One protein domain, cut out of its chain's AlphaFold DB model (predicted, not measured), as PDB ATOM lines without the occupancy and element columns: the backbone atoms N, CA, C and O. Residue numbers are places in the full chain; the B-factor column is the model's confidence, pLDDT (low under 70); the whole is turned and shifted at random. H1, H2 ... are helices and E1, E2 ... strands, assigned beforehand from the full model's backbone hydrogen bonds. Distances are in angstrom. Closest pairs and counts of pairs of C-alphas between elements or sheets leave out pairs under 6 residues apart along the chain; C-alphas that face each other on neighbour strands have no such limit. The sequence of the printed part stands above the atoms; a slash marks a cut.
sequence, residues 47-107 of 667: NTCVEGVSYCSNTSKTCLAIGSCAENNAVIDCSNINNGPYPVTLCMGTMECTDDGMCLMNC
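Overview. This is residues 47 to 107 of the 667 residues of an uncharacterized protein of Fragilariopsis cylindrus CCMP1102 (UniProt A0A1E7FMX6). A loop-rich domain with little regular structure, it has a small hairpin, E3 and E4, toward one end, another, E1 and E2, toward the other, and the short helix H1 between. The 61 printed residues run E1, E2, H1, E3, E4, both sheets antiparallel; the class is mixed, with 18 residues in named elements. It is compact, radius of gyration of the C-alphas 10.9 A, yet elongated, 34 by 22 by 16 A.

Arrangement. E3, residues 94 to 97, and E4, residues 103 to 106, are antiparallel at 143 degrees; N 96 and O 104 are 2.8 A apart, within hydrogen-bond range. H1, residues 75 to 78, comes closest to E3 at the C-alphas of Val 75 and Cys 97, 5.5 A. H1 is too short for an O i to N i+4 pair; its one O i to N i+3 pair is within range. E1, residues 54 to 56, and E2, residues 63 to 65, form an antiparallel hairpin, N 55 to O 64 2.8 A. E1 and H1 are apart.

Along the chain. E3 spans 10.0 A, E4 9.7 A, E1 7.1 A, E2 6.9 A and H1 5.1 A. C-alpha 54 is at (-11.787, 27.823, -10.075), C-alpha 106 at (-7.386, 25.233, -32.552).

Size, cuts and confidence. The farthest C-alphas, Asn 47 and Cys 107, are 34.2 A apart. The printed part has no cut. The link H1 to E3 is long, with 15 residues; pLDDT is under 70 at 47, 72 to 73, 85 and 87 to 92.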
ATOM      1  N   ASN A  47      -8.520  22.713  -2.154       55.44
ATOM      2  CA  ASN A  47      -9.299  23.468  -1.159       55.44
ATOM      3  C   ASN A  47      -8.871  24.938  -1.004       55.44
ATOM      4  O   ASN A  47      -9.519  25.698  -0.282       55.44
ATOM      5  N   THR A  48      -7.767  25.352  -1.629       78.06
ATOM      6  CA  THR A  48      -7.419  26.776  -1.713       78.06
ATOM      7  C   THR A  48      -8.194  27.504  -2.806       78.06
ATOM      8  O   THR A  48      -8.375  28.713  -2.691       78.06
ATOM      9  N   CYS A  49      -8.699  26.799  -3.815       87.31
ATOM     10  CA  CYS A  49      -9.557  27.359  -4.850       87.31
ATOM     11  C   CYS A  49     -11.008  26.913  -4.623       87.31
ATOM     12  O   CYS A  49     -11.281  25.899  -3.985       87.31
ATOM     13  N   VAL A  50     -11.975  27.703  -5.090       88.25
ATOM     14  CA  VAL A  50     -13.393  27.344  -4.949       88.25
ATOM     15  C   VAL A  50     -13.689  26.184  -5.896       88.25
ATOM     16  O   VAL A  50     -13.632  26.365  -7.116       88.25
ATOM     17  N   GLU A  51     -13.990  25.015  -5.328       86.25
ATOM     18  CA  GLU A  51     -14.304  23.788  -6.065       86.25
ATOM     19  C   GLU A  51     -15.440  24.032  -7.073       86.25
ATOM     20  O   GLU A  51     -16.451  24.662  -6.759       86.25
ATOM     21  N   GLY A  52     -15.250  23.582  -8.315       83.00
ATOM     22  CA  GLY A  52     -16.233  23.733  -9.395       83.00
ATOM     23  C   GLY A  52     -16.351  25.138 -10.003       83.00
ATOM     24  O   GLY A  52     -17.094  25.308 -10.966       83.00
ATOM     25  N   VAL A  53     -15.618  26.137  -9.494       88.75
ATOM     26  CA  VAL A  53     -15.616  27.514 -10.034       88.75
ATOM     27  C   VAL A  53     -14.221  27.939 -10.494       88.75
ATOM     28  O   VAL A  53     -14.073  28.669 -11.477       88.75
ATOM     29  N   SER A  54     -13.180  27.471  -9.805       92.88
ATOM     30  CA  SER A  54     -11.787  27.823 -10.075       92.88
ATOM     31  C   SER A  54     -10.847  26.645  -9.841       92.88
ATOM     32  O   SER A  54     -11.178  25.731  -9.092       92.88
ATOM     33  N   TYR A  55      -9.667  26.691 -10.449       93.38
ATOM     34  CA  TYR A  55      -8.618  25.686 -10.300       93.38
ATOM     35  C   TYR A  55      -7.268  26.363 -10.045       93.38
ATOM     36  O   TYR A  55      -7.059  27.528 -10.409       93.38
ATOM     37  N   CYS A  56      -6.324  25.642  -9.439       95.44
ATOM     38  CA  CYS A  56      -4.979  26.168  -9.247       95.44
ATOM     39  C   CYS A  56      -4.160  26.123 -10.551       95.44
ATOM     40  O   CYS A  56      -3.835  25.047 -11.065       95.44
ATOM     41  N   SER A  57      -3.781  27.290 -11.090       94.44
ATOM     42  CA  SER A  57      -2.933  27.357 -12.288       94.44
ATOM     43  C   SER A  57      -1.551  26.761 -12.022       94.44
ATOM     44  O   SER A  57      -0.825  27.164 -11.103       94.44
ATOM     45  N   ASN A  58      -1.134  25.846 -12.902       89.25
ATOM     46  CA  ASN A  58       0.203  25.259 -12.865       89.25
ATOM     47  C   ASN A  58       1.285  26.317 -13.100       89.25
ATOM     48  O   ASN A  58       2.394  26.190 -12.565       89.25
ATOM     49  N   THR A  59       0.951  27.350 -13.871       92.25
ATOM     50  CA  THR A  59       1.870  28.394 -14.318       92.25
ATOM     51  C   THR A  59       1.925  29.569 -13.345       92.25
ATOM     52  O   THR A  59       3.012  29.898 -12.867       92.25
ATOM     53  N   SER A  60       0.786  30.192 -13.024       92.69
ATOM     54  CA  SER A  60       0.760  31.407 -12.197       92.69
ATOM     55  C   SER A  60       0.755  31.138 -10.695       92.69
ATOM     56  O   SER A  60       1.066  32.056  -9.942       92.69
ATOM     57  N   LYS A  61       0.451  29.905 -10.255       93.38
ATOM     58  CA  LYS A  61       0.267  29.561  -8.829       93.38
ATOM     59  C   LYS A  61      -0.840  30.387  -8.159       93.38
ATOM     60  O   LYS A  61      -0.775  30.674  -6.970       93.38
ATOM     61  N   THR A  62      -1.848  30.776  -8.936       94.25
ATOM     62  CA  THR A  62      -3.042  31.490  -8.470       94.25
ATOM     63  C   THR A  62      -4.295  30.738  -8.897       94.25
ATOM     64  O   THR A  62      -4.284  30.069  -9.934       94.25
ATOM     65  N   CYS A  63      -5.384  30.886  -8.146       95.25
ATOM     66  CA  CYS A  63      -6.683  30.360  -8.568       95.25
ATOM     67  C   CYS A  63      -7.185  31.109  -9.814       95.25
ATOM     68  O   CYS A  63      -7.323  32.335  -9.788       95.25
ATOM     69  N   LEU A  64      -7.441  30.381 -10.901       94.88
ATOM     70  CA  LEU A  64      -8.048  30.887 -12.136       94.88
ATOM     71  C   LEU A  64      -9.433  30.266 -12.321       94.88
ATOM     72  O   LEU A  64      -9.684  29.173 -11.824       94.88
ATOM     73  N   ALA A  65     -10.336  30.950 -13.026       94.25
ATOM     74  CA  ALA A  65     -11.643  30.385 -13.361       94.25
ATOM     75  C   ALA A  65     -11.491  29.145 -14.263       94.25
ATOM     76  O   ALA A  65     -10.571  29.082 -15.082       94.25
ATOM     77  N   ILE A  66     -12.392  28.169 -14.125       94.12
ATOM     78  CA  ILE A  66     -12.439  26.996 -15.017       94.12
ATOM     79  C   ILE A  66     -12.620  27.462 -16.472       94.12
ATOM     80  O   ILE A  66     -13.450  28.324 -16.761       94.12
ATOM     81  N   GLY A  67     -11.828  26.907 -17.390       92.81
ATOM     82  CA  GLY A  67     -11.757  27.308 -18.798       92.81
ATOM     83  C   GLY A  67     -10.797  28.462 -19.095       92.81
ATOM     84  O   GLY A  67     -10.579  28.776 -20.268       92.81
ATOM     85  N   SER A  68     -10.193  29.077 -18.077       95.38
ATOM     86  CA  SER A  68      -9.150  30.091 -18.254       95.38
ATOM     87  C   SER A  68      -7.744  29.488 -18.214       95.38
ATOM     88  O   SER A  68      -7.543  28.333 -17.852       95.38
ATOM     89  N   CYS A  69      -6.746  30.276 -18.594       96.31
ATOM     90  CA  CYS A  69      -5.329  29.935 -18.518       96.31
ATOM     91  C   CYS A  69      -4.514  31.183 -18.177       96.31
ATOM     92  O   CYS A  69      -4.920  32.307 -18.480       96.31
ATOM     93  N   ALA A  70      -3.364  31.004 -17.524       92.88
ATOM     94  CA  ALA A  70      -2.480  32.121 -17.224       92.88
ATOM     95  C   ALA A  70      -1.938  32.756 -18.519       92.88
ATOM     96  O   ALA A  70      -1.743  32.072 -19.526       92.88
ATOM     97  N   GLU A  71      -1.683  34.068 -18.479       80.38
ATOM     98  CA  GLU A  71      -1.225  34.859 -19.628       80.38
ATOM     99  C   GLU A  71      -0.089  34.192 -20.437       80.38
ATOM    100  O   GLU A  71       0.802  33.539 -19.891       80.38
ATOM    101  N   ASN A  72      -0.060  34.479 -21.745       63.69
ATOM    102  CA  ASN A  72       0.962  34.071 -22.718       63.69
ATOM    103  C   ASN A  72       1.114  32.556 -22.910       63.69
ATOM    104  O   ASN A  72       2.152  31.973 -22.586       63.69
ATOM    105  N   ASN A  73       0.139  31.953 -23.595       66.88
ATOM    106  CA  ASN A  73       0.314  30.653 -24.243       66.88
ATOM    107  C   ASN A  73       0.638  29.508 -23.259       66.88
ATOM    108  O   ASN A  73       1.356  28.560 -23.594       66.88
ATOM    109  N   ALA A  74       0.126  29.599 -22.027       89.19
ATOM    110  CA  ALA A  74       0.278  28.581 -20.997       89.19
ATOM    111  C   ALA A  74      -0.618  27.368 -21.296       89.19
ATOM    112  O   ALA A  74      -1.525  27.038 -20.543       89.19
ATOM    113  N   VAL A  75      -0.355  26.663 -22.399       89.50
ATOM    114  CA  VAL A  75      -1.119  25.473 -22.823       89.50
ATOM    115  C   VAL A  75      -1.174  24.406 -21.719       89.50
ATOM    116  O   VAL A  75      -2.143  23.662 -21.616       89.50
ATOM    117  N   ILE A  76      -0.169  24.371 -20.837       92.00
ATOM    118  CA  ILE A  76      -0.128  23.465 -19.683       92.00
ATOM    119  C   ILE A  76      -1.282  23.679 -18.693       92.00
ATOM    120  O   ILE A  76      -1.687  22.736 -18.018       92.00
ATOM    121  N   ASP A  77      -1.813  24.899 -18.615       93.75
ATOM    122  CA  ASP A  77      -2.978  25.216 -17.799       93.75
ATOM    123  C   ASP A  77      -4.254  24.661 -18.444       93.75
ATOM    124  O   ASP A  77      -5.124  24.158 -17.740       93.75
ATOM    125  N   CYS A  78      -4.337  24.664 -19.777       93.31
ATOM    126  CA  CYS A  78      -5.456  24.077 -20.514       93.31
ATOM    127  C   CYS A  78      -5.473  22.547 -20.458       93.31
ATOM    128  O   CYS A  78      -6.537  21.942 -20.491       93.31
ATOM    129  N   SER A  79      -4.307  21.920 -20.308       90.81
ATOM    130  CA  SER A  79      -4.191  20.473 -20.100       90.81
ATOM    131  C   SER A  79      -4.333  20.046 -18.633       90.81
ATOM    132  O   SER A  79      -4.147  18.868 -18.329       90.81
ATOM    133  N   ASN A  80      -4.612  20.971 -17.706       88.69
ATOM    134  CA  ASN A  80      -4.862  20.622 -16.311       88.69
ATOM    135  C   ASN A  80      -6.234  19.935 -16.189       88.69
ATOM    136  O   ASN A  80      -7.247  20.489 -16.608       88.69
ATOM    137  N   ILE A  81      -6.268  18.740 -15.593       88.62
ATOM    138  CA  ILE A  81      -7.490  17.943 -15.415       88.62
ATOM    139  C   ILE A  81      -8.558  18.669 -14.580       88.62
ATOM    140  O   ILE A  81      -9.745  18.484 -14.826       88.62
ATOM    141  N   ASN A  82      -8.142  19.552 -13.667       90.00
ATOM    142  CA  ASN A  82      -9.045  20.340 -12.824       90.00
ATOM    143  C   ASN A  82      -9.548  21.613 -13.521       90.00
ATOM    144  O   ASN A  82     -10.424  22.295 -13.003       90.00
ATOM    145  N   ASN A  83      -9.014  21.940 -14.702       91.25
ATOM    146  CA  ASN A  83      -9.470  23.076 -15.496       91.25
ATOM    147  C   ASN A  83     -10.678  22.723 -16.386       91.25
ATOM    148  O   ASN A  83     -11.052  23.531 -17.215       91.25
ATOM    149  N   GLY A  84     -11.294  21.539 -16.266       85.81
ATOM    150  CA  GLY A  84     -12.504  21.155 -17.013       85.81
ATOM    151  C   GLY A  84     -13.772  21.120 -16.141       85.81
ATOM    152  O   GLY A  84     -13.654  21.014 -14.922       85.81
ATOM    153  N   PRO A  85     -14.986  21.154 -16.735       66.94
ATOM    154  CA  PRO A  85     -15.294  21.119 -18.170       66.94
ATOM    155  C   PRO A  85     -15.504  22.518 -18.795       66.94
ATOM    156  O   PRO A  85     -16.203  23.356 -18.237       66.94
ATOM    157  N   TYR A  86     -14.969  22.750 -19.998       70.81
ATOM    158  CA  TYR A  86     -15.250  23.928 -20.842       70.81
ATOM    159  C   TYR A  86     -15.736  23.480 -22.233       70.81
ATOM    160  O   TYR A  86     -15.469  22.337 -22.614       70.81
ATOM    161  N   PRO A  87     -16.474  24.319 -22.991       53.34
ATOM    162  CA  PRO A  87     -17.003  23.947 -24.303       53.34
ATOM    163  C   PRO A  87     -15.870  23.552 -25.258       53.34
ATOM    164  O   PRO A  87     -15.131  24.395 -25.764       53.34
ATOM    165  N   VAL A  88     -15.731  22.249 -25.500       55.84
ATOM    166  CA  VAL A  88     -14.804  21.709 -26.492       55.84
ATOM    167  C   VAL A  88     -15.528  21.687 -27.834       55.84
ATOM    168  O   VAL A  88     -16.523  20.984 -28.002       55.84
ATOM    169  N   THR A  89     -15.033  22.456 -28.803       49.41
ATOM    170  CA  THR A  89     -15.422  22.312 -30.211       49.41
ATOM    171  C   THR A  89     -15.142  20.872 -30.654       49.41
ATOM    172  O   THR A  89     -14.033  20.383 -30.455       49.41
ATOM    173  N   LEU A  90     -16.125  20.191 -31.257       54.00
ATOM    174  CA  LEU A  90     -16.008  18.827 -31.802       54.00
ATOM    175  C   LEU A  90     -15.057  18.787 -33.018       54.00
ATOM    176  O   LEU A  90     -15.479  18.637 -34.160       54.00
ATOM    177  N   CYS A  91     -13.758  18.945 -32.782       61.28
ATOM    178  CA  CYS A  91     -12.695  18.775 -33.767       61.28
ATOM    179  C   CYS A  91     -11.470  18.139 -33.091       61.28
ATOM    180  O   CYS A  91     -11.348  18.161 -31.872       61.28
ATOM    181  N   MET A  92     -10.546  17.564 -33.863       60.03
ATOM    182  CA  MET A  92      -9.215  17.215 -33.353       60.03
ATOM    183  C   MET A  92      -8.270  18.371 -33.684       60.03
ATOM    184  O   MET A  92      -8.031  18.647 -34.858       60.03
ATOM    185  N   GLY A  93      -7.754  19.058 -32.666       78.75
ATOM    186  CA  GLY A  93      -6.884  20.225 -32.823       78.75
ATOM    187  C   GLY A  93      -5.869  20.358 -31.691       78.75
ATOM    188  O   GLY A  93      -5.830  19.538 -30.772       78.75
ATOM    189  N   THR A  94      -5.029  21.389 -31.747       84.06
ATOM    190  CA  THR A  94      -4.093  21.715 -30.661       84.06
ATOM    191  C   THR A  94      -4.784  22.582 -29.615       84.06
ATOM    192  O   THR A  94      -5.449  23.557 -29.957       84.06
ATOM    193  N   MET A  95      -4.634  22.238 -28.333       85.56
ATOM    194  CA  MET A  95      -5.072  23.111 -27.241       85.56
ATOM    195  C   MET A  95      -4.212  24.374 -27.228       85.56
ATOM    196  O   MET A  95      -2.984  24.292 -27.226       85.56
ATOM    197  N   GLU A  96      -4.857  25.533 -27.210       93.31
ATOM    198  CA  GLU A  96      -4.214  26.840 -27.178       93.31
ATOM    199  C   GLU A  96      -4.845  27.698 -26.082       93.31
ATOM    200  O   GLU A  96      -6.052  27.662 -25.845       93.31
ATOM    201  N   CYS A  97      -4.002  28.466 -25.400       94.12
ATOM    202  CA  CYS A  97      -4.439  29.510 -24.486       94.12
ATOM    203  C   CYS A  97      -4.500  30.813 -25.283       94.12
ATOM    204  O   CYS A  97      -3.461  31.267 -25.771       94.12
ATOM    205  N   THR A  98      -5.689  31.382 -25.467       91.25
ATOM    206  CA  THR A  98      -5.843  32.615 -26.244       91.25
ATOM    207  C   THR A  98      -5.207  33.808 -25.552       91.25
ATOM    208  O   THR A  98      -4.945  33.798 -24.350       91.25
ATOM    209  N   ASP A  99      -5.011  34.879 -26.319       89.12
ATOM    210  CA  ASP A  99      -4.539  36.158 -25.787       89.12
ATOM    211  C   ASP A  99      -5.491  36.740 -24.718       89.12
ATOM    212  O   ASP A  99      -5.056  37.525 -23.879       89.12
ATOM    213  N   ASP A 100      -6.759  36.307 -24.703       89.75
ATOM    214  CA  ASP A 100      -7.762  36.665 -23.690       89.75
ATOM    215  C   ASP A 100      -7.723  35.755 -22.442       89.75
ATOM    216  O   ASP A 100      -8.556  35.898 -21.547       89.75
ATOM    217  N   GLY A 101      -6.775  34.815 -22.362       93.19
ATOM    218  CA  GLY A 101      -6.623  33.906 -21.223       93.19
ATOM    219  C   GLY A 101      -7.683  32.808 -21.164       93.19
ATOM    220  O   GLY A 101      -8.017  32.357 -20.071       93.19
ATOM    221  N   MET A 102      -8.222  32.381 -22.310       93.44
ATOM    222  CA  MET A 102      -9.214  31.304 -22.418       93.44
ATOM    223  C   MET A 102      -8.612  30.078 -23.107       93.44
ATOM    224  O   MET A 102      -7.894  30.202 -24.101       93.44
ATOM    225  N   CYS A 103      -8.937  28.886 -22.620       94.00
ATOM    226  CA  CYS A 103      -8.544  27.634 -23.254       94.00
ATOM    227  C   CYS A 103      -9.469  27.307 -24.427       94.00
ATOM    228  O   CYS A 103     -10.677  27.163 -24.256       94.00
ATOM    229  N   LEU A 104      -8.895  27.166 -25.620       91.38
ATOM    230  CA  LEU A 104      -9.607  26.834 -26.851       91.38
ATOM    231  C   LEU A 104      -8.877  25.726 -27.612       91.38
ATOM    232  O   LEU A 104      -7.671  25.534 -27.474       91.38
ATOM    233  N   MET A 105      -9.619  24.993 -28.440       86.69
ATOM    234  CA  MET A 105      -9.052  23.987 -29.335       86.69
ATOM    235  C   MET A 105      -8.909  24.577 -30.741       86.69
ATOM    236  O   MET A 105      -9.902  24.881 -31.403       86.69
ATOM    237  N   ASN A 106      -7.672  24.748 -31.208       82.19
ATOM    238  CA  ASN A 106      -7.386  25.233 -32.552       82.19
ATOM    239  C   ASN A 106      -7.447  24.077 -33.558       82.19
ATOM    240  O   ASN A 106      -6.511  23.290 -33.704       82.19
ATOM    241  N   CYS A 107      -8.558  23.997 -34.288       78.69
ATOM    242  CA  CYS A 107      -8.787  22.980 -35.314       78.69
ATOM    243  C   CYS A 107      -7.974  23.208 -36.609       78.69
ATOM    244  O   CYS A 107      -8.033  22.385 -37.518       78.69
TER     245      CYS A 107